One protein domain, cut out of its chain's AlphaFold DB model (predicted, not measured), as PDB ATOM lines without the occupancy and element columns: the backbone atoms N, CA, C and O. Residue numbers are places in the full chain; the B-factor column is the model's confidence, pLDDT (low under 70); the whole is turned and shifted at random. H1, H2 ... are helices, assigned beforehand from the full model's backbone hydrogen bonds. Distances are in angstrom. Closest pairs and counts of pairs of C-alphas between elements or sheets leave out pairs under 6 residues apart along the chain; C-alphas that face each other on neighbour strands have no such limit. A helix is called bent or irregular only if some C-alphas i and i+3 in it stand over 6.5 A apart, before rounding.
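AT A GLANCE: This is residues 2 to 117 of the 128 residues of the protein "Predicted membrane protein putative toxin regulator" of Clostridium sp. CAG:299 (UniProt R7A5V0). The long helix H6, bent but nearly straight, makes the longest axis, with H4 beside it, running opposite ways. The short helices lie to one side of this pair: H1 packs on H6b and H4, H2 packs on H1 and is apart from H4 and H6, H5 packs on H6a and meets H2 end to end, and H3 leads from H2 back to H4. The printed part has 116 residues with six named helices, H1 to H6 in chain order, and no named strand: all helix, packing mostly aligned, at shallow tilts. It is compact, with a radius of gyration of the C-alphas of 14.4 A, and spans 46 by 24 by 22 A.

HOW THE PARTS SIT: H6, residues 87 to 115, was assigned as one helix by its hydrogen bonds but is bent, with C-alphas 98 and 101 7.2 A apart; arms H6a, residues 87 to 98, and H6b, residues 101 to 115, stand at 17 degrees. H4, residues 36 to 56, touches H6b with residues 41 to 49 alone, at a shallow tilt of 31 degrees; the closest C-alphas, of Ala 41 and Phe 109, are 5.2 A apart. H1, residues 2 to 7, the hub, touches H6b, closest at C-alphas of Gly 3 and Ala 103, 5.1 A. H2, residues 9 to 23, makes a hairpin with H1. H5, residues 71 to 82, touches H2 only at their ends. H3, residues 25 to 34, only just touches H4, only at the corner, with 3 pairs of C-alphas within 8 A. Every O i to N i+4 pair is within hydrogen-bond range in H1, H6a and H6b; H2 has 9 of 11, H3 3 of 6, H4 13 of 17, H5 6 of 8.

IN THESE COORDINATES: C-alpha 2 begins H1 at (-125.217, -66.643, 54.416); C-alpha 115 ends H6b at (-108.240, -68.979, 66.797). H4 measures 30.7 A, H6b 21.1 A.

THE WHOLE: The printed part has no cut. The link from H4 to H5 is long, 14 residues. Residues 65 and 86 are under pLDDT 70.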
ATOM      1  N   ILE A   2    -125.442 -67.712  53.429       84.12
ATOM      2  CA  ILE A   2    -125.217 -66.643  54.416       84.12
ATOM      3  C   ILE A   2    -124.046 -66.921  55.361       84.12
ATOM      4  O   ILE A   2    -123.288 -66.007  55.658       84.12
ATOM      5  N   GLY A   3    -123.801 -68.183  55.727       84.44
ATOM      6  CA  GLY A   3    -122.595 -68.546  56.476       84.44
ATOM      7  C   GLY A   3    -121.292 -68.089  55.801       84.44
ATOM      8  O   GLY A   3    -120.462 -67.455  56.444       84.44
ATOM      9  N   PHE A   4    -121.134 -68.328  54.495       84.06
ATOM     10  CA  PHE A   4    -119.966 -67.865  53.734       84.06
ATOM     11  C   PHE A   4    -119.943 -66.337  53.584       84.06
ATOM     12  O   PHE A   4    -118.896 -65.717  53.782       84.06
ATOM     13  N   ALA A   5    -121.102 -65.730  53.314       84.62
ATOM     14  CA  ALA A   5    -121.239 -64.284  53.158       84.62
ATOM     15  C   ALA A   5    -120.781 -63.526  54.414       84.62
ATOM     16  O   ALA A   5    -120.031 -62.558  54.328       84.62
ATOM     17  N   VAL A   6    -121.181 -64.004  55.594       86.75
ATOM     18  CA  VAL A   6    -120.838 -63.377  56.873       86.75
ATOM     19  C   VAL A   6    -119.403 -63.709  57.295       86.75
ATOM     20  O   VAL A   6    -118.681 -62.833  57.767       86.75
ATOM     21  N   LEU A   7    -118.940 -64.944  57.070       85.88
ATOM     22  CA  LEU A   7    -117.568 -65.355  57.388       85.88
ATOM     23  C   LEU A   7    -116.515 -64.578  56.581       85.88
ATOM     24  O   LEU A   7    -115.432 -64.276  57.092       85.88
ATOM     25  N   SER A   8    -116.839 -64.255  55.329       85.19
ATOM     26  CA  SER A   8    -115.971 -63.536  54.395       85.19
ATOM     27  C   SER A   8    -116.201 -62.016  54.376       85.19
ATOM     28  O   SER A   8    -115.462 -61.297  53.702       85.19
ATOM     29  N   TYR A   9    -117.171 -61.504  55.147       85.88
ATOM     30  CA  TYR A   9    -117.494 -60.074  55.233       85.88
ATOM     31  C   TYR A   9    -116.287 -59.221  55.640       85.88
ATOM     32  O   TYR A   9    -116.100 -58.120  55.132       85.88
ATOM     33  N   ARG A  10    -115.421 -59.748  56.514       79.50
ATOM     34  CA  ARG A  10    -114.218 -59.034  56.968       79.50
ATOM     35  C   ARG A  10    -113.204 -58.777  55.849       79.50
ATOM     36  O   ARG A  10    -112.414 -57.851  55.966       79.50
ATOM     37  N   GLU A  11    -113.223 -59.585  54.792       83.19
ATOM     38  CA  GLU A  11    -112.243 -59.536  53.698       83.19
ATOM     39  C   GLU A  11    -112.828 -58.938  52.411       83.19
ATOM     40  O   GLU A  11    -112.095 -58.328  51.641       83.19
ATOM     41  N   ASN A  12    -114.143 -59.065  52.203       84.62
ATOM     42  CA  ASN A  12    -114.826 -58.643  50.972       84.62
ATOM     43  C   ASN A  12    -115.860 -57.524  51.178       84.62
ATOM     44  O   ASN A  12    -116.499 -57.084  50.220       84.62
ATOM     45  N   GLY A  13    -116.077 -57.101  52.426       84.94
ATOM     46  CA  GLY A  13    -117.061 -56.087  52.794       84.94
ATOM     47  C   GLY A  13    -118.478 -56.408  52.312       84.94
ATOM     48  O   GLY A  13    -118.883 -57.567  52.174       84.94
ATOM     49  N   PHE A  14    -119.243 -55.352  52.029       82.81
ATOM     50  CA  PHE A  14    -120.616 -55.462  51.526       82.81
ATOM     51  C   PHE A  14    -120.707 -56.130  50.147       82.81
ATOM     52  O   PHE A  14    -121.681 -56.836  49.889       82.81
ATOM     53  N   GLY A  15    -119.691 -55.965  49.291       81.12
ATOM     54  CA  GLY A  15    -119.655 -56.574  47.957       81.12
ATOM     55  C   GLY A  15    -119.685 -58.100  48.027       81.12
ATOM     56  O   GLY A  15    -120.546 -58.734  47.421       81.12
ATOM     57  N   GLY A  16    -118.825 -58.696  48.860       82.94
ATOM     58  CA  GLY A  16    -118.833 -60.146  49.078       82.94
ATOM     59  C   GLY A  16    -120.084 -60.656  49.787       82.94
ATOM     60  O   GLY A  16    -120.549 -61.755  49.478       82.94
ATOM     61  N   LEU A  17    -120.658 -59.864  50.698       84.62
ATOM     62  CA  LEU A  17    -121.876 -60.242  51.414       84.62
ATOM     63  C   LEU A  17    -123.076 -60.340  50.470       84.62
ATOM     64  O   LEU A  17    -123.802 -61.331  50.518       84.62
ATOM     65  N   LEU A  18    -123.256 -59.361  49.580       83.75
ATOM     66  CA  LEU A  18    -124.318 -59.404  48.573       83.75
ATOM     67  C   LEU A  18    -124.045 -60.495  47.530       83.75
ATOM     68  O   LEU A  18    -124.933 -61.298  47.244       83.75
ATOM     69  N   ALA A  19    -122.811 -60.599  47.031       84.25
ATOM     70  CA  ALA A  19    -122.451 -61.578  46.007       84.25
ATOM     71  C   ALA A  19    -122.626 -63.034  46.474       84.25
ATOM     72  O   ALA A  19    -123.092 -63.877  45.712       84.25
ATOM     73  N   GLN A  20    -122.306 -63.349  47.730       86.00
ATOM     74  CA  GLN A  20    -122.451 -64.711  48.262       86.00
ATOM     75  C   GLN A  20    -123.804 -64.961  48.931       86.00
ATOM     76  O   GLN A  20    -124.287 -66.093  48.940       86.00
ATOM     77  N   GLY A  21    -124.384 -63.930  49.551       82.94
ATOM     78  CA  GLY A  21    -125.643 -64.020  50.283       82.94
ATOM     79  C   GLY A  21    -126.856 -64.069  49.358       82.94
ATOM     80  O   GLY A  21    -127.721 -64.922  49.559       82.94
ATOM     81  N   LEU A  22    -126.888 -63.188  48.350       83.75
ATOM     82  CA  LEU A  22    -127.940 -63.132  47.327       83.75
ATOM     83  C   LEU A  22    -127.547 -63.858  46.040       83.75
ATOM     84  O   LEU A  22    -128.416 -64.429  45.391       83.75
ATOM     85  N   GLY A  23    -126.268 -63.822  45.659       83.06
ATOM     86  CA  GLY A  23    -125.779 -64.489  44.451       83.06
ATOM     87  C   GLY A  23    -125.594 -65.986  44.669       83.06
ATOM     88  O   GLY A  23    -126.553 -66.740  44.576       83.06
ATOM     89  N   THR A  24    -124.363 -66.438  44.929       82.50
ATOM     90  CA  THR A  24    -124.063 -67.865  45.133       82.50
ATOM     91  C   THR A  24    -122.851 -68.095  46.031       82.50
ATOM     92  O   THR A  24    -121.843 -67.393  45.955       82.50
ATOM     93  N   SER A  25    -122.902 -69.146  46.855       78.88
ATOM     94  CA  SER A  25    -121.736 -69.599  47.626       78.88
ATOM     95  C   SER A  25    -120.670 -70.288  46.773       78.88
ATOM     96  O   SER A  25    -119.556 -70.471  47.257       78.88
ATOM     97  N   MET A  26    -120.967 -70.632  45.512       81.62
ATOM     98  CA  MET A  26    -119.956 -71.162  44.587       81.62
ATOM     99  C   MET A  26    -118.803 -70.183  44.340       81.62
ATOM    100  O   MET A  26    -117.718 -70.625  43.976       81.62
ATOM    101  N   LEU A  27    -118.979 -68.882  44.611       82.88
ATOM    102  CA  LEU A  27    -117.891 -67.900  44.541       82.88
ATOM    103  C   LEU A  27    -116.713 -68.254  45.460       82.88
ATOM    104  O   LEU A  27    -115.573 -67.942  45.145       82.88
ATOM    105  N   GLN A  28    -116.968 -68.947  46.571       83.56
ATOM    106  CA  GLN A  28    -115.921 -69.390  47.494       83.56
ATOM    107  C   GLN A  28    -115.267 -70.711  47.067       83.56
ATOM    108  O   GLN A  28    -114.325 -71.155  47.713       83.56
ATOM    109  N   MET A  29    -115.711 -71.353  45.983       85.81
ATOM    110  CA  MET A  29    -115.185 -72.658  45.581       85.81
ATOM    111  C   MET A  29    -113.683 -72.645  45.237       85.81
ATOM    112  O   MET A  29    -112.977 -73.532  45.720       85.81
ATOM    113  N   PRO A  30    -113.137 -71.637  44.524       85.38
ATOM    114  CA  PRO A  30    -111.691 -71.522  44.317       85.38
ATOM    115  C   PRO A  30    -110.900 -71.427  45.630       85.38
ATOM    116  O   PRO A  30    -109.810 -71.987  45.745       85.38
ATOM    117  N   ASN A  31    -111.468 -70.767  46.640       86.31
ATOM    118  CA  ASN A  31    -110.863 -70.641  47.964       86.31
ATOM    119  C   ASN A  31    -110.958 -71.948  48.760       86.31
ATOM    120  O   ASN A  31    -109.996 -72.329  49.423       86.31
ATOM    121  N   ILE A  32    -112.068 -72.684  48.639       87.00
ATOM    122  CA  ILE A  32    -112.248 -74.000  49.271       87.00
ATOM    123  C   ILE A  32    -111.245 -75.005  48.698       87.00
ATOM    124  O   ILE A  32    -110.682 -75.796  49.447       87.00
ATOM    125  N   VAL A  33    -110.975 -74.964  47.390       87.25
ATOM    126  CA  VAL A  33    -109.966 -75.836  46.769       87.25
ATOM    127  C   VAL A  33    -108.565 -75.548  47.323       87.25
ATOM    128  O   VAL A  33    -107.808 -76.483  47.571       87.25
ATOM    129  N   LYS A  34    -108.226 -74.275  47.569       85.62
ATOM    130  CA  LYS A  34    -106.938 -73.884  48.170       85.62
ATOM    131  C   LYS A  34    -106.849 -74.243  49.654       85.62
ATOM    132  O   LYS A  34    -105.825 -74.751  50.102       85.62
ATOM    133  N   ASN A  35    -107.909 -73.987  50.419       86.88
ATOM    134  CA  ASN A  35    -107.997 -74.320  51.835       86.88
ATOM    135  C   ASN A  35    -109.367 -74.950  52.163       86.88
ATOM    136  O   ASN A  35    -110.302 -74.241  52.541       86.88
ATOM    137  N   PRO A  36    -109.486 -76.292  52.120       85.38
ATOM    138  CA  PRO A  36    -110.753 -76.992  52.364       85.38
ATOM    139  C   PRO A  36    -111.353 -76.729  53.749       85.38
ATOM    140  O   PRO A  36    -112.550 -76.910  53.968       85.38
ATOM    141  N   LYS A  37    -110.532 -76.272  54.701       86.88
ATOM    142  CA  LYS A  37    -110.945 -76.022  56.085       86.88
ATOM    143  C   LYS A  37    -111.944 -74.873  56.190       86.88
ATOM    144  O   LYS A  37    -112.754 -74.878  57.113       86.88
ATOM    145  N   ILE A  38    -111.946 -73.925  55.245       85.81
ATOM    146  CA  ILE A  38    -112.905 -72.809  55.260       85.81
ATOM    147  C   ILE A  38    -114.355 -73.286  55.101       85.81
ATOM    148  O   ILE A  38    -115.279 -72.618  55.559       85.81
ATOM    149  N   TRP A  39    -114.564 -74.463  54.499       86.12
ATOM    150  CA  TRP A  39    -115.887 -75.055  54.313       86.12
ATOM    151  C   TRP A  39    -116.452 -75.674  55.601       86.12
ATOM    152  O   TRP A  39    -117.668 -75.829  55.731       86.12
ATOM    153  N   LEU A  40    -115.609 -75.974  56.596       86.62
ATOM    154  CA  LEU A  40    -116.046 -76.617  57.838       86.62
ATOM    155  C   LEU A  40    -116.983 -75.726  58.656       86.62
ATOM    156  O   LEU A  40    -118.011 -76.203  59.126       86.62
ATOM    157  N   ALA A  41    -116.679 -74.432  58.783       87.44
ATOM    158  CA  ALA A  41    -117.511 -73.488  59.535       87.44
ATOM    159  C   ALA A  41    -118.971 -73.431  59.033       87.44
ATOM    160  O   ALA A  41    -119.881 -73.687  59.827       87.44
ATOM    161  N   PRO A  42    -119.238 -73.159  57.739       86.94
ATOM    162  CA  PRO A  42    -120.603 -73.137  57.218       86.94
ATOM    163  C   PRO A  42    -121.251 -74.525  57.154       86.94
ATOM    164  O   PRO A  42    -122.476 -74.618  57.239       86.94
ATOM    165  N   THR A  43    -120.472 -75.604  57.042       88.50
ATOM    166  CA  THR A  43    -121.009 -76.975  57.073       88.50
ATOM    167  C   THR A  43    -121.507 -77.345  58.468       88.50
ATOM    168  O   THR A  43    -122.621 -77.845  58.602       88.50
ATOM    169  N   LEU A  44    -120.741 -77.029  59.517       87.00
ATOM    170  CA  LEU A  44    -121.167 -77.228  60.905       87.00
ATOM    171  C   LEU A  44    -122.393 -76.378  61.245       87.00
ATOM    172  O   LEU A  44    -123.323 -76.872  61.876       87.00
ATOM    173  N   ALA A  45    -122.445 -75.130  60.768       87.75
ATOM    174  CA  ALA A  45    -123.647 -74.313  60.899       87.75
ATOM    175  C   ALA A  45    -124.853 -74.975  60.212       87.75
ATOM    176  O   ALA A  45    -125.916 -75.071  60.820       87.75
ATOM    177  N   SER A  46    -124.670 -75.508  58.998       84.75
ATOM    178  CA  SER A  46    -125.731 -76.192  58.241       84.75
ATOM    179  C   SER A  46    -126.228 -77.465  58.933       84.75
ATOM    180  O   SER A  46    -127.428 -77.739  58.932       84.75
ATOM    181  N   MET A  47    -125.321 -78.212  59.569       87.56
ATOM    182  CA  MET A  47    -125.643 -79.411  60.345       87.56
ATOM    183  C   MET A  47    -126.562 -79.104  61.532       87.56
ATOM    184  O   MET A  47    -127.381 -79.941  61.894       87.56
ATOM    185  N   VAL A  48    -126.459 -77.907  62.114       86.50
ATOM    186  CA  VAL A  48    -127.339 -77.460  63.201       86.50
ATOM    187  C   VAL A  48    -128.630 -76.852  62.649       86.50
ATOM    188  O   VAL A  48    -129.716 -77.165  63.133       86.50
ATOM    189  N   THR A  49    -128.553 -76.009  61.617       85.12
ATOM    190  CA  THR A  49    -129.743 -75.329  61.081       85.12
ATOM    191  C   THR A  49    -130.714 -76.272  60.376       85.12
ATOM    192  O   THR A  49    -131.909 -75.997  60.389       85.12
ATOM    193  N   GLY A  50    -130.243 -77.379  59.789       83.75
ATOM    194  CA  GLY A  50    -131.096 -78.353  59.090       83.75
ATOM    195  C   GLY A  50    -132.114 -79.061  60.005       83.75
ATOM    196  O   GLY A  50    -133.318 -79.018  59.740       83.75
ATOM    197  N   PRO A  51    -131.686 -79.675  61.120       82.94
ATOM    198  CA  PRO A  51    -132.608 -80.226  62.111       82.94
ATOM    199  C   PRO A  51    -133.492 -79.153  62.750       82.94
ATOM    200  O   PRO A  51    -134.676 -79.384  62.962       82.94
ATOM    201  N   VAL A  52    -132.961 -77.951  63.004       83.38
ATOM    202  CA  VAL A  52    -133.763 -76.848  63.560       83.38
ATOM    203  C   VAL A  52    -134.875 -76.425  62.594       83.38
ATOM    204  O   VAL A  52    -136.003 -76.190  63.025       83.38
ATOM    205  N   SER A  53    -134.611 -76.388  61.286       81.75
ATOM    206  CA  SER A  53    -135.624 -76.010  60.298       81.75
ATOM    207  C   SER A  53    -136.753 -77.029  60.184       81.75
ATOM    208  O   SER A  53    -137.911 -76.644  60.053       81.75
ATOM    209  N   THR A  54    -136.422 -78.319  60.251       80.19
ATOM    210  CA  THR A  54    -137.371 -79.419  60.025       80.19
ATOM    211  C   THR A  54    -138.074 -79.875  61.302       80.19
ATOM    212  O   THR A  54    -139.270 -80.141  61.276       80.19
ATOM    213  N   MET A  55    -137.374 -79.932  62.438       77.62
ATOM    214  CA  MET A  55    -137.926 -80.463  63.690       77.62
ATOM    215  C   MET A  55    -138.558 -79.387  64.578       77.62
ATOM    216  O   MET A  55    -139.555 -79.668  65.238       77.62
ATOM    217  N   VAL A  56    -138.004 -78.167  64.596       76.88
ATOM    218  CA  VAL A  56    -138.497 -77.078  65.463       76.88
ATOM    219  C   VAL A  56    -139.513 -76.217  64.724       76.88
ATOM    220  O   VAL A  56    -140.636 -76.055  65.190       76.88
ATOM    221  N   PHE A  57    -139.134 -75.693  63.556       75.31
ATOM    222  CA  PHE A  57    -139.998 -74.795  62.780       75.31
ATOM    223  C   PHE A  57    -140.886 -75.513  61.760       75.31
ATOM    224  O   PHE A  57    -141.781 -74.876  61.213       75.31
ATOM    225  N   LYS A  58    -140.654 -76.815  61.512       79.25
ATOM    226  CA  LYS A  58    -141.396 -77.642  60.542       79.25
ATOM    227  C   LYS A  58    -141.587 -76.946  59.189       79.25
ATOM    228  O   LYS A  58    -142.664 -76.996  58.604       79.25
ATOM    229  N   LEU A  59    -140.542 -76.260  58.721       78.75
ATOM    230  CA  LEU A  59    -140.586 -75.527  57.459       78.75
ATOM    231  C   LEU A  59    -140.575 -76.513  56.296       78.75
ATOM    232  O   LEU A  59    -139.660 -77.333  56.181       78.75
ATOM    233  N   GLU A  60    -141.554 -76.375  55.413       80.44
ATOM    234  CA  GLU A  60    -141.616 -77.091  54.145       80.44
ATOM    235  C   GLU A  60    -141.146 -76.191  53.005       80.44
ATOM    236  O   GLU A  60    -141.207 -74.967  53.086       80.44
ATOM    237  N   ASN A  61    -140.627 -76.796  51.941       79.94
ATOM    238  CA  ASN A  61    -140.148 -76.084  50.764       79.94
ATOM    239  C   ASN A  61    -140.503 -76.892  49.514       79.94
ATOM    240  O   ASN A  61    -140.556 -78.122  49.549       79.94
ATOM    241  N   ILE A  62    -140.713 -76.205  48.397       82.12
ATOM    242  CA  ILE A  62    -140.924 -76.838  47.098       82.12
ATOM    243  C   ILE A  62    -139.656 -77.562  46.623       82.12
ATOM    244  O   ILE A  62    -138.529 -77.133  46.884       82.12
ATOM    245  N   ALA A  63    -139.830 -78.627  45.837       78.00
ATOM    246  CA  ALA A  63    -138.713 -79.402  45.288       78.00
ATOM    247  C   ALA A  63    -137.717 -78.533  44.491       78.00
ATOM    248  O   ALA A  63    -136.511 -78.733  44.596       78.00
ATOM    249  N   ALA A  64    -138.211 -77.522  43.764       74.56
ATOM    250  CA  ALA A  64    -137.378 -76.592  42.995       74.56
ATOM    251  C   ALA A  64    -136.507 -75.660  43.867       74.56
ATOM    252  O   ALA A  64    -135.487 -75.162  43.400       74.56
ATOM    253  N   GLY A  65    -136.897 -75.419  45.123       69.81
ATOM    254  CA  GLY A  65    -136.149 -74.605  46.087       69.81
ATOM    255  C   GLY A  65    -135.219 -75.423  46.985       69.81
ATOM    256  O   GLY A  65    -134.436 -74.850  47.749       69.81
ATOM    257  N   SER A  66    -135.279 -76.754  46.899       71.06
ATOM    258  CA  SER A  66    -134.423 -77.655  47.665       71.06
ATOM    259  C   SER A  66    -132.956 -77.483  47.263       71.06
ATOM    260  O   SER A  66    -132.615 -77.458  46.084       71.06
ATOM    261  N   GLY A  67    -132.071 -77.313  48.246       70.44
ATOM    262  CA  GLY A  67    -130.628 -77.152  48.019       70.44
ATOM    263  C   GLY A  67    -130.188 -75.791  47.459       70.44
ATOM    264  O   GLY A  67    -128.996 -75.493  47.485       70.44
ATOM    265  N   MET A  68    -131.119 -74.927  47.038       77.62
ATOM    266  CA  MET A  68    -130.816 -73.599  46.479       77.62
ATOM    267  C   MET A  68    -130.456 -72.550  47.538       77.62
ATOM    268  O   MET A  68    -129.933 -71.491  47.204       77.62
ATOM    269  N   GLY A  69    -130.713 -72.815  48.822       78.50
ATOM    270  CA  GLY A  69    -130.387 -71.884  49.905       78.50
ATOM    271  C   GLY A  69    -131.016 -70.501  49.701       78.50
ATOM    272  O   GLY A  69    -132.194 -70.389  49.387       78.50
ATOM    273  N   THR A  70    -130.238 -69.433  49.887       81.06
ATOM    274  CA  THR A  70    -130.698 -68.045  49.692       81.06
ATOM    275  C   THR A  70    -130.336 -67.450  48.331       81.06
ATOM    276  O   THR A  70    -130.574 -66.260  48.132       81.06
ATOM    277  N   CYS A  71    -129.816 -68.255  47.391       77.00
ATOM    278  CA  CYS A  71    -129.558 -67.832  46.011       77.00
ATOM    279  C   CYS A  71    -130.824 -67.209  45.426       77.00
ATOM    280  O   CYS A  71    -131.861 -67.870  45.387       77.00
ATOM    281  N   GLY A  72    -130.754 -65.949  45.001       78.06
ATOM    282  CA  GLY A  72    -131.874 -65.226  44.396       78.06
ATOM    283  C   GLY A  72    -133.157 -65.225  45.232       78.06
ATOM    284  O   GLY A  72    -134.235 -65.094  44.665       78.06
ATOM    285  N   LEU A  73    -133.062 -65.432  46.554       81.69
ATOM    286  CA  LEU A  73    -134.205 -65.627  47.459       81.69
ATOM    287  C   LEU A  73    -135.090 -66.844  47.123       81.69
ATOM    288  O   LEU A  73    -136.192 -66.966  47.657       81.69
ATOM    289  N   VAL A  74    -134.599 -67.784  46.311       80.25
ATOM    290  CA  VAL A  74    -135.350 -68.968  45.869       80.25
ATOM    291  C   VAL A  74    -135.757 -69.856  47.049       80.25
ATOM    292  O   VAL A  74    -136.868 -70.371  47.056       80.25
ATOM    293  N   GLY A  75    -134.917 -69.998  48.082       80.25
ATOM    294  CA  GLY A  75    -135.279 -70.734  49.301       80.25
ATOM    295  C   GLY A  75    -136.447 -70.102  50.063       80.25
ATOM    296  O   GLY A  75    -137.465 -70.767  50.220       80.25
ATOM    297  N   PRO A  76    -136.353 -68.832  50.507       81.12
ATOM    298  CA  PRO A  76    -137.467 -68.126  51.147       81.12
ATOM    299  C   PRO A  76    -138.761 -68.131  50.324       81.12
ATOM    300  O   PRO A  76    -139.830 -68.406  50.865       81.12
ATOM    301  N   ILE A  77    -138.663 -67.871  49.015       83.38
ATOM    302  CA  ILE A  77    -139.810 -67.901  48.099       83.38
ATOM    303  C   ILE A  77    -140.396 -69.314  48.022       83.38
ATOM    304  O   ILE A  77    -141.611 -69.473  48.029       83.38
ATOM    305  N   GLY A  78    -139.547 -70.340  47.994       82.69
ATOM    306  CA  GLY A  78    -139.972 -71.732  47.949       82.69
ATOM    307  C   GLY A  78    -140.656 -72.216  49.231       82.69
ATOM    308  O   GLY A  78    -141.591 -73.011  49.166       82.69
ATOM    309  N   VAL A  79    -140.244 -71.706  50.395       82.44
ATOM    310  CA  VAL A  79    -140.956 -71.955  51.658       82.44
ATOM    311  C   VAL A  79    -142.318 -71.257  51.632       82.44
ATOM    312  O   VAL A  79    -143.320 -71.851  52.022       82.44
ATOM    313  N   TYR A  80    -142.389 -70.026  51.114       82.56
ATOM    314  CA  TYR A  80    -143.646 -69.279  50.953       82.56
ATOM    315  C   TYR A  80    -144.647 -69.958  50.031       82.56
ATOM    316  O   TYR A  80    -145.833 -70.017  50.348       82.56
ATOM    317  N   THR A  81    -144.186 -70.518  48.920       82.50
ATOM    318  CA  THR A  81    -145.064 -71.254  48.012       82.50
ATOM    319  C   THR A  81    -145.483 -72.615  48.563       82.50
ATOM    320  O   THR A  81    -146.588 -73.058  48.262       82.50
ATOM    321  N   ALA A  82    -144.648 -73.268  49.377       81.88
ATOM    322  CA  ALA A  82    -144.986 -74.534  50.025       81.88
ATOM    323  C   ALA A  82    -145.955 -74.370  51.208       81.88
ATOM    324  O   ALA A  82    -146.775 -75.251  51.447       81.88
ATOM    325  N   MET A  83    -145.890 -73.247  51.931       79.12
ATOM    326  CA  MET A  83    -146.699 -72.992  53.130       79.12
ATOM    327  C   MET A  83    -147.523 -71.696  53.017       79.12
ATOM    328  O   MET A  83    -147.298 -70.757  53.785       79.12
ATOM    329  N   PRO A  84    -148.514 -71.625  52.106       70.56
ATOM    330  CA  PRO A  84    -149.296 -70.407  51.870       70.56
ATOM    331  C   PRO A  84    -150.101 -69.929  53.095       70.56
ATOM    332  O   PRO A  84    -150.402 -68.742  53.201       70.56
ATOM    333  N   GLU A  85    -150.401 -70.814  54.054       72.12
ATOM    334  CA  GLU A  85    -151.112 -70.492  55.306       72.12
ATOM    335  C   GLU A  85    -150.181 -70.292  56.523       72.12
ATOM    336  O   GLU A  85    -150.645 -70.088  57.642       72.12
ATOM    337  N   GLY A  86    -148.853 -70.328  56.340       67.00
ATOM    338  CA  GLY A  86    -147.874 -70.345  57.440       67.00
ATOM    339  C   GLY A  86    -147.827 -69.084  58.327       67.00
ATOM    340  O   GLY A  86    -147.257 -69.107  59.427       67.00
ATOM    341  N   GLY A  87    -148.433 -67.978  57.881       76.31
ATOM    342  CA  GLY A  87    -148.580 -66.742  58.655       76.31
ATOM    343  C   GLY A  87    -147.261 -66.193  59.227       76.31
ATOM    344  O   GLY A  87    -146.177 -66.405  58.687       76.31
ATOM    345  N   ALA A  88    -147.334 -65.476  60.353       75.00
ATOM    346  CA  ALA A  88    -146.163 -64.846  60.983       75.00
ATOM    347  C   ALA A  88    -145.103 -65.853  61.483       75.00
ATOM    348  O   ALA A  88    -143.912 -65.536  61.507       75.00
ATOM    349  N   SER A  89    -145.518 -67.069  61.855       74.56
ATOM    350  CA  SER A  89    -144.619 -68.118  62.364       74.56
ATOM    351  C   SER A  89    -143.629 -68.607  61.303       74.56
ATOM    352  O   SER A  89    -142.446 -68.807  61.578       74.56
ATOM    353  N   MET A  90    -144.097 -68.701  60.063       80.94
ATOM    354  CA  MET A  90    -143.334 -69.144  58.909       80.94
ATOM    355  C   MET A  90    -142.322 -68.079  58.460       80.94
ATOM    356  O   MET A  90    -141.153 -68.398  58.242       80.94
ATOM    357  N   TRP A  91    -142.711 -66.798  58.437       78.94
ATOM    358  CA  TRP A  91    -141.780 -65.683  58.200       78.94
ATOM    359  C   TRP A  91    -140.684 -65.599  59.265       78.94
ATOM    360  O   TRP A  91    -139.514 -65.382  58.940       78.94
ATOM    361  N   MET A  92    -141.042 -65.822  60.531       79.88
ATOM    362  CA  MET A  92    -140.076 -65.873  61.627       79.88
ATOM    363  C   MET A  92    -139.121 -67.065  61.480       79.88
ATOM    364  O   MET A  92    -137.915 -66.905  61.669       79.88
ATOM    365  N   GLY A  93    -139.632 -68.228  61.065       82.12
ATOM    366  CA  GLY A  93    -138.831 -69.408  60.748       82.12
ATOM    367  C   GLY A  93    -137.848 -69.169  59.601       82.12
ATOM    368  O   GLY A  93    -136.665 -69.458  59.761       82.12
ATOM    369  N   ILE A  94    -138.286 -68.575  58.484       83.19
ATOM    370  CA  ILE A  94    -137.401 -68.200  57.366       83.19
ATOM    371  C   ILE A  94    -136.301 -67.258  57.854       83.19
ATOM    372  O   ILE A  94    -135.124 -67.490  57.585       83.19
ATOM    373  N   LEU A  95    -136.657 -66.193  58.573       84.44
ATOM    374  CA  LEU A  95    -135.678 -65.209  59.030       84.44
ATOM    375  C   LEU A  95    -134.643 -65.850  59.963       84.44
ATOM    376  O   LEU A  95    -133.440 -65.628  59.806       84.44
ATOM    377  N   MET A  96    -135.097 -66.698  60.887       84.12
ATOM    378  CA  MET A  96    -134.223 -67.407  61.817       84.12
ATOM    379  C   MET A  96    -133.337 -68.423  61.104       84.12
ATOM    380  O   MET A  96    -132.122 -68.383  61.258       84.12
ATOM    381  N   VAL A  97    -133.910 -69.320  60.308       82.50
ATOM    382  CA  VAL A  97    -133.202 -70.461  59.715       82.50
ATOM    383  C   VAL A  97    -132.371 -70.062  58.503       82.50
ATOM    384  O   VAL A  97    -131.264 -70.568  58.336       82.50
ATOM    385  N   CYS A  98    -132.879 -69.182  57.638       81.62
ATOM    386  CA  CYS A  98    -132.164 -68.803  56.426       81.62
ATOM    387  C   CYS A  98    -131.092 -67.754  56.715       81.62
ATOM    388  O   CYS A  98    -130.016 -67.851  56.131       81.62
ATOM    389  N   PHE A  99    -131.344 -66.797  57.618       83.94
ATOM    390  CA  PHE A  99    -130.453 -65.654  57.838       83.94
ATOM    391  C   PHE A  99    -129.768 -65.673  59.202       83.94
ATOM    392  O   PHE A  99    -128.539 -65.737  59.258       83.94
ATOM    393  N   LEU A 100    -130.529 -65.627  60.296       86.44
ATOM    394  CA  LEU A 100    -129.971 -65.318  61.614       86.44
ATOM    395  C   LEU A 100    -129.107 -66.453  62.188       86.44
ATOM    396  O   LEU A 100    -127.935 -66.246  62.499       86.44
ATOM    397  N   LEU A 101    -129.663 -67.661  62.304       86.25
ATOM    398  CA  LEU A 101    -128.975 -68.839  62.831       86.25
ATOM    399  C   LEU A 101    -127.700 -69.169  62.048       86.25
ATOM    400  O   LEU A 101    -126.645 -69.263  62.676       86.25
ATOM    401  N   PRO A 102    -127.729 -69.324  60.709       85.56
ATOM    402  CA  PRO A 102    -126.518 -69.652  59.973       85.56
ATOM    403  C   PRO A 102    -125.489 -68.523  60.040       85.56
ATOM    404  O   PRO A 102    -124.299 -68.827  60.088       85.56
ATOM    405  N   ALA A 103    -125.891 -67.248  60.101       87.19
ATOM    406  CA  ALA A 103    -124.957 -66.136  60.293       87.19
ATOM    407  C   ALA A 103    -124.239 -66.223  61.648       87.19
ATOM    408  O   ALA A 103    -123.009 -66.217  61.696       87.19
ATOM    409  N   VAL A 104    -124.995 -66.351  62.741       89.38
ATOM    410  CA  VAL A 104    -124.449 -66.373  64.106       89.38
ATOM    411  C   VAL A 104    -123.596 -67.619  64.338       89.38
ATOM    412  O   VAL A 104    -122.466 -67.514  64.815       89.38
ATOM    413  N   LEU A 105    -124.094 -68.797  63.951       89.00
ATOM    414  CA  LEU A 105    -123.365 -70.056  64.108       89.00
ATOM    415  C   LEU A 105    -122.078 -70.060  63.283       89.00
ATOM    416  O   LEU A 105    -121.022 -70.427  63.795       89.00
ATOM    417  N   THR A 106    -122.131 -69.602  62.029       89.56
ATOM    418  CA  THR A 106    -120.924 -69.572  61.191       89.56
ATOM    419  C   THR A 106    -119.910 -68.546  61.691       89.56
ATOM    420  O   THR A 106    -118.715 -68.801  61.588       89.56
ATOM    421  N   LEU A 107    -120.340 -67.425  62.279       87.44
ATOM    422  CA  LEU A 107    -119.430 -66.479  62.936       87.44
ATOM    423  C   LEU A 107    -118.746 -67.090  64.157       87.44
ATOM    424  O   LEU A 107    -117.534 -66.940  64.303       87.44
ATOM    425  N   LEU A 108    -119.496 -67.796  65.007       89.12
ATOM    426  CA  LEU A 108    -118.948 -68.488  66.175       89.12
ATOM    427  C   LEU A 108    -117.924 -69.550  65.761       89.12
ATOM    428  O   LEU A 108    -116.786 -69.533  66.237       89.12
ATOM    429  N   PHE A 109    -118.287 -70.427  64.820       88.31
ATOM    430  CA  PHE A 109    -117.367 -71.437  64.295       88.31
ATOM    431  C   PHE A 109    -116.182 -70.801  63.570       88.31
ATOM    432  O   PHE A 109    -115.042 -71.202  63.773       88.31
ATOM    433  N   GLY A 110    -116.424 -69.769  62.766       85.75
ATOM    434  CA  GLY A 110    -115.393 -69.018  62.061       85.75
ATOM    435  C   GLY A 110    -114.377 -68.383  63.000       85.75
ATOM    436  O   GLY A 110    -113.176 -68.472  62.760       85.75
ATOM    437  N   TRP A 111    -114.837 -67.788  64.101       85.88
ATOM    438  CA  TRP A 111    -113.970 -67.232  65.136       85.88
ATOM    439  C   TRP A 111    -113.123 -68.316  65.811       85.88
ATOM    440  O   TRP A 111    -111.915 -68.136  65.981       85.88
ATOM    441  N   PHE A 112    -113.720 -69.470  66.115       87.75
ATOM    442  CA  PHE A 112    -113.011 -70.623  66.672       87.75
ATOM    443  C   PHE A 112    -111.951 -71.180  65.704       87.75
ATOM    444  O   PHE A 112    -110.794 -71.360  66.081       87.75
ATOM    445  N   PHE A 113    -112.288 -71.366  64.427       86.62
ATOM    446  CA  PHE A 113    -111.332 -71.838  63.421       86.62
ATOM    447  C   PHE A 113    -110.227 -70.822  63.113       86.62
ATOM    448  O   PHE A 113    -109.097 -71.226  62.828       86.62
ATOM    449  N   ARG A 114    -110.507 -69.515  63.218       83.62
ATOM    450  CA  ARG A 114    -109.480 -68.463  63.157       83.62
ATOM    451  C   ARG A 114    -108.534 -68.536  64.361       83.62
ATOM    452  O   ARG A 114    -107.327 -68.443  64.178       83.62
ATOM    453  N   ARG A 115    -109.050 -68.781  65.574       85.69
ATOM    454  CA  ARG A 115    -108.240 -68.979  66.797       85.69
ATOM    455  C   ARG A 115    -107.304 -70.188  66.704       85.69
ATOM    456  O   ARG A 115    -106.181 -70.108  67.185       85.69
ATOM    457  N   ILE A 116    -107.743 -71.275  66.069       86.62
ATOM    458  CA  ILE A 116    -106.925 -72.484  65.842       86.62
ATOM    459  C   ILE A 116    -105.969 -72.304  64.640       86.62
ATOM    460  O   ILE A 116    -105.083 -73.122  64.402       86.62
ATOM    461  N   GLY A 117    -106.113 -71.221  63.870       82.56
ATOM    462  CA  GLY A 117    -105.275 -70.928  62.705       82.56
ATOM    463  C   GLY A 117    -105.619 -71.752  61.460       82.56
ATOM    464  O   GLY A 117    -104.800 -71.846  60.544       82.56
TER     465      GLY A 117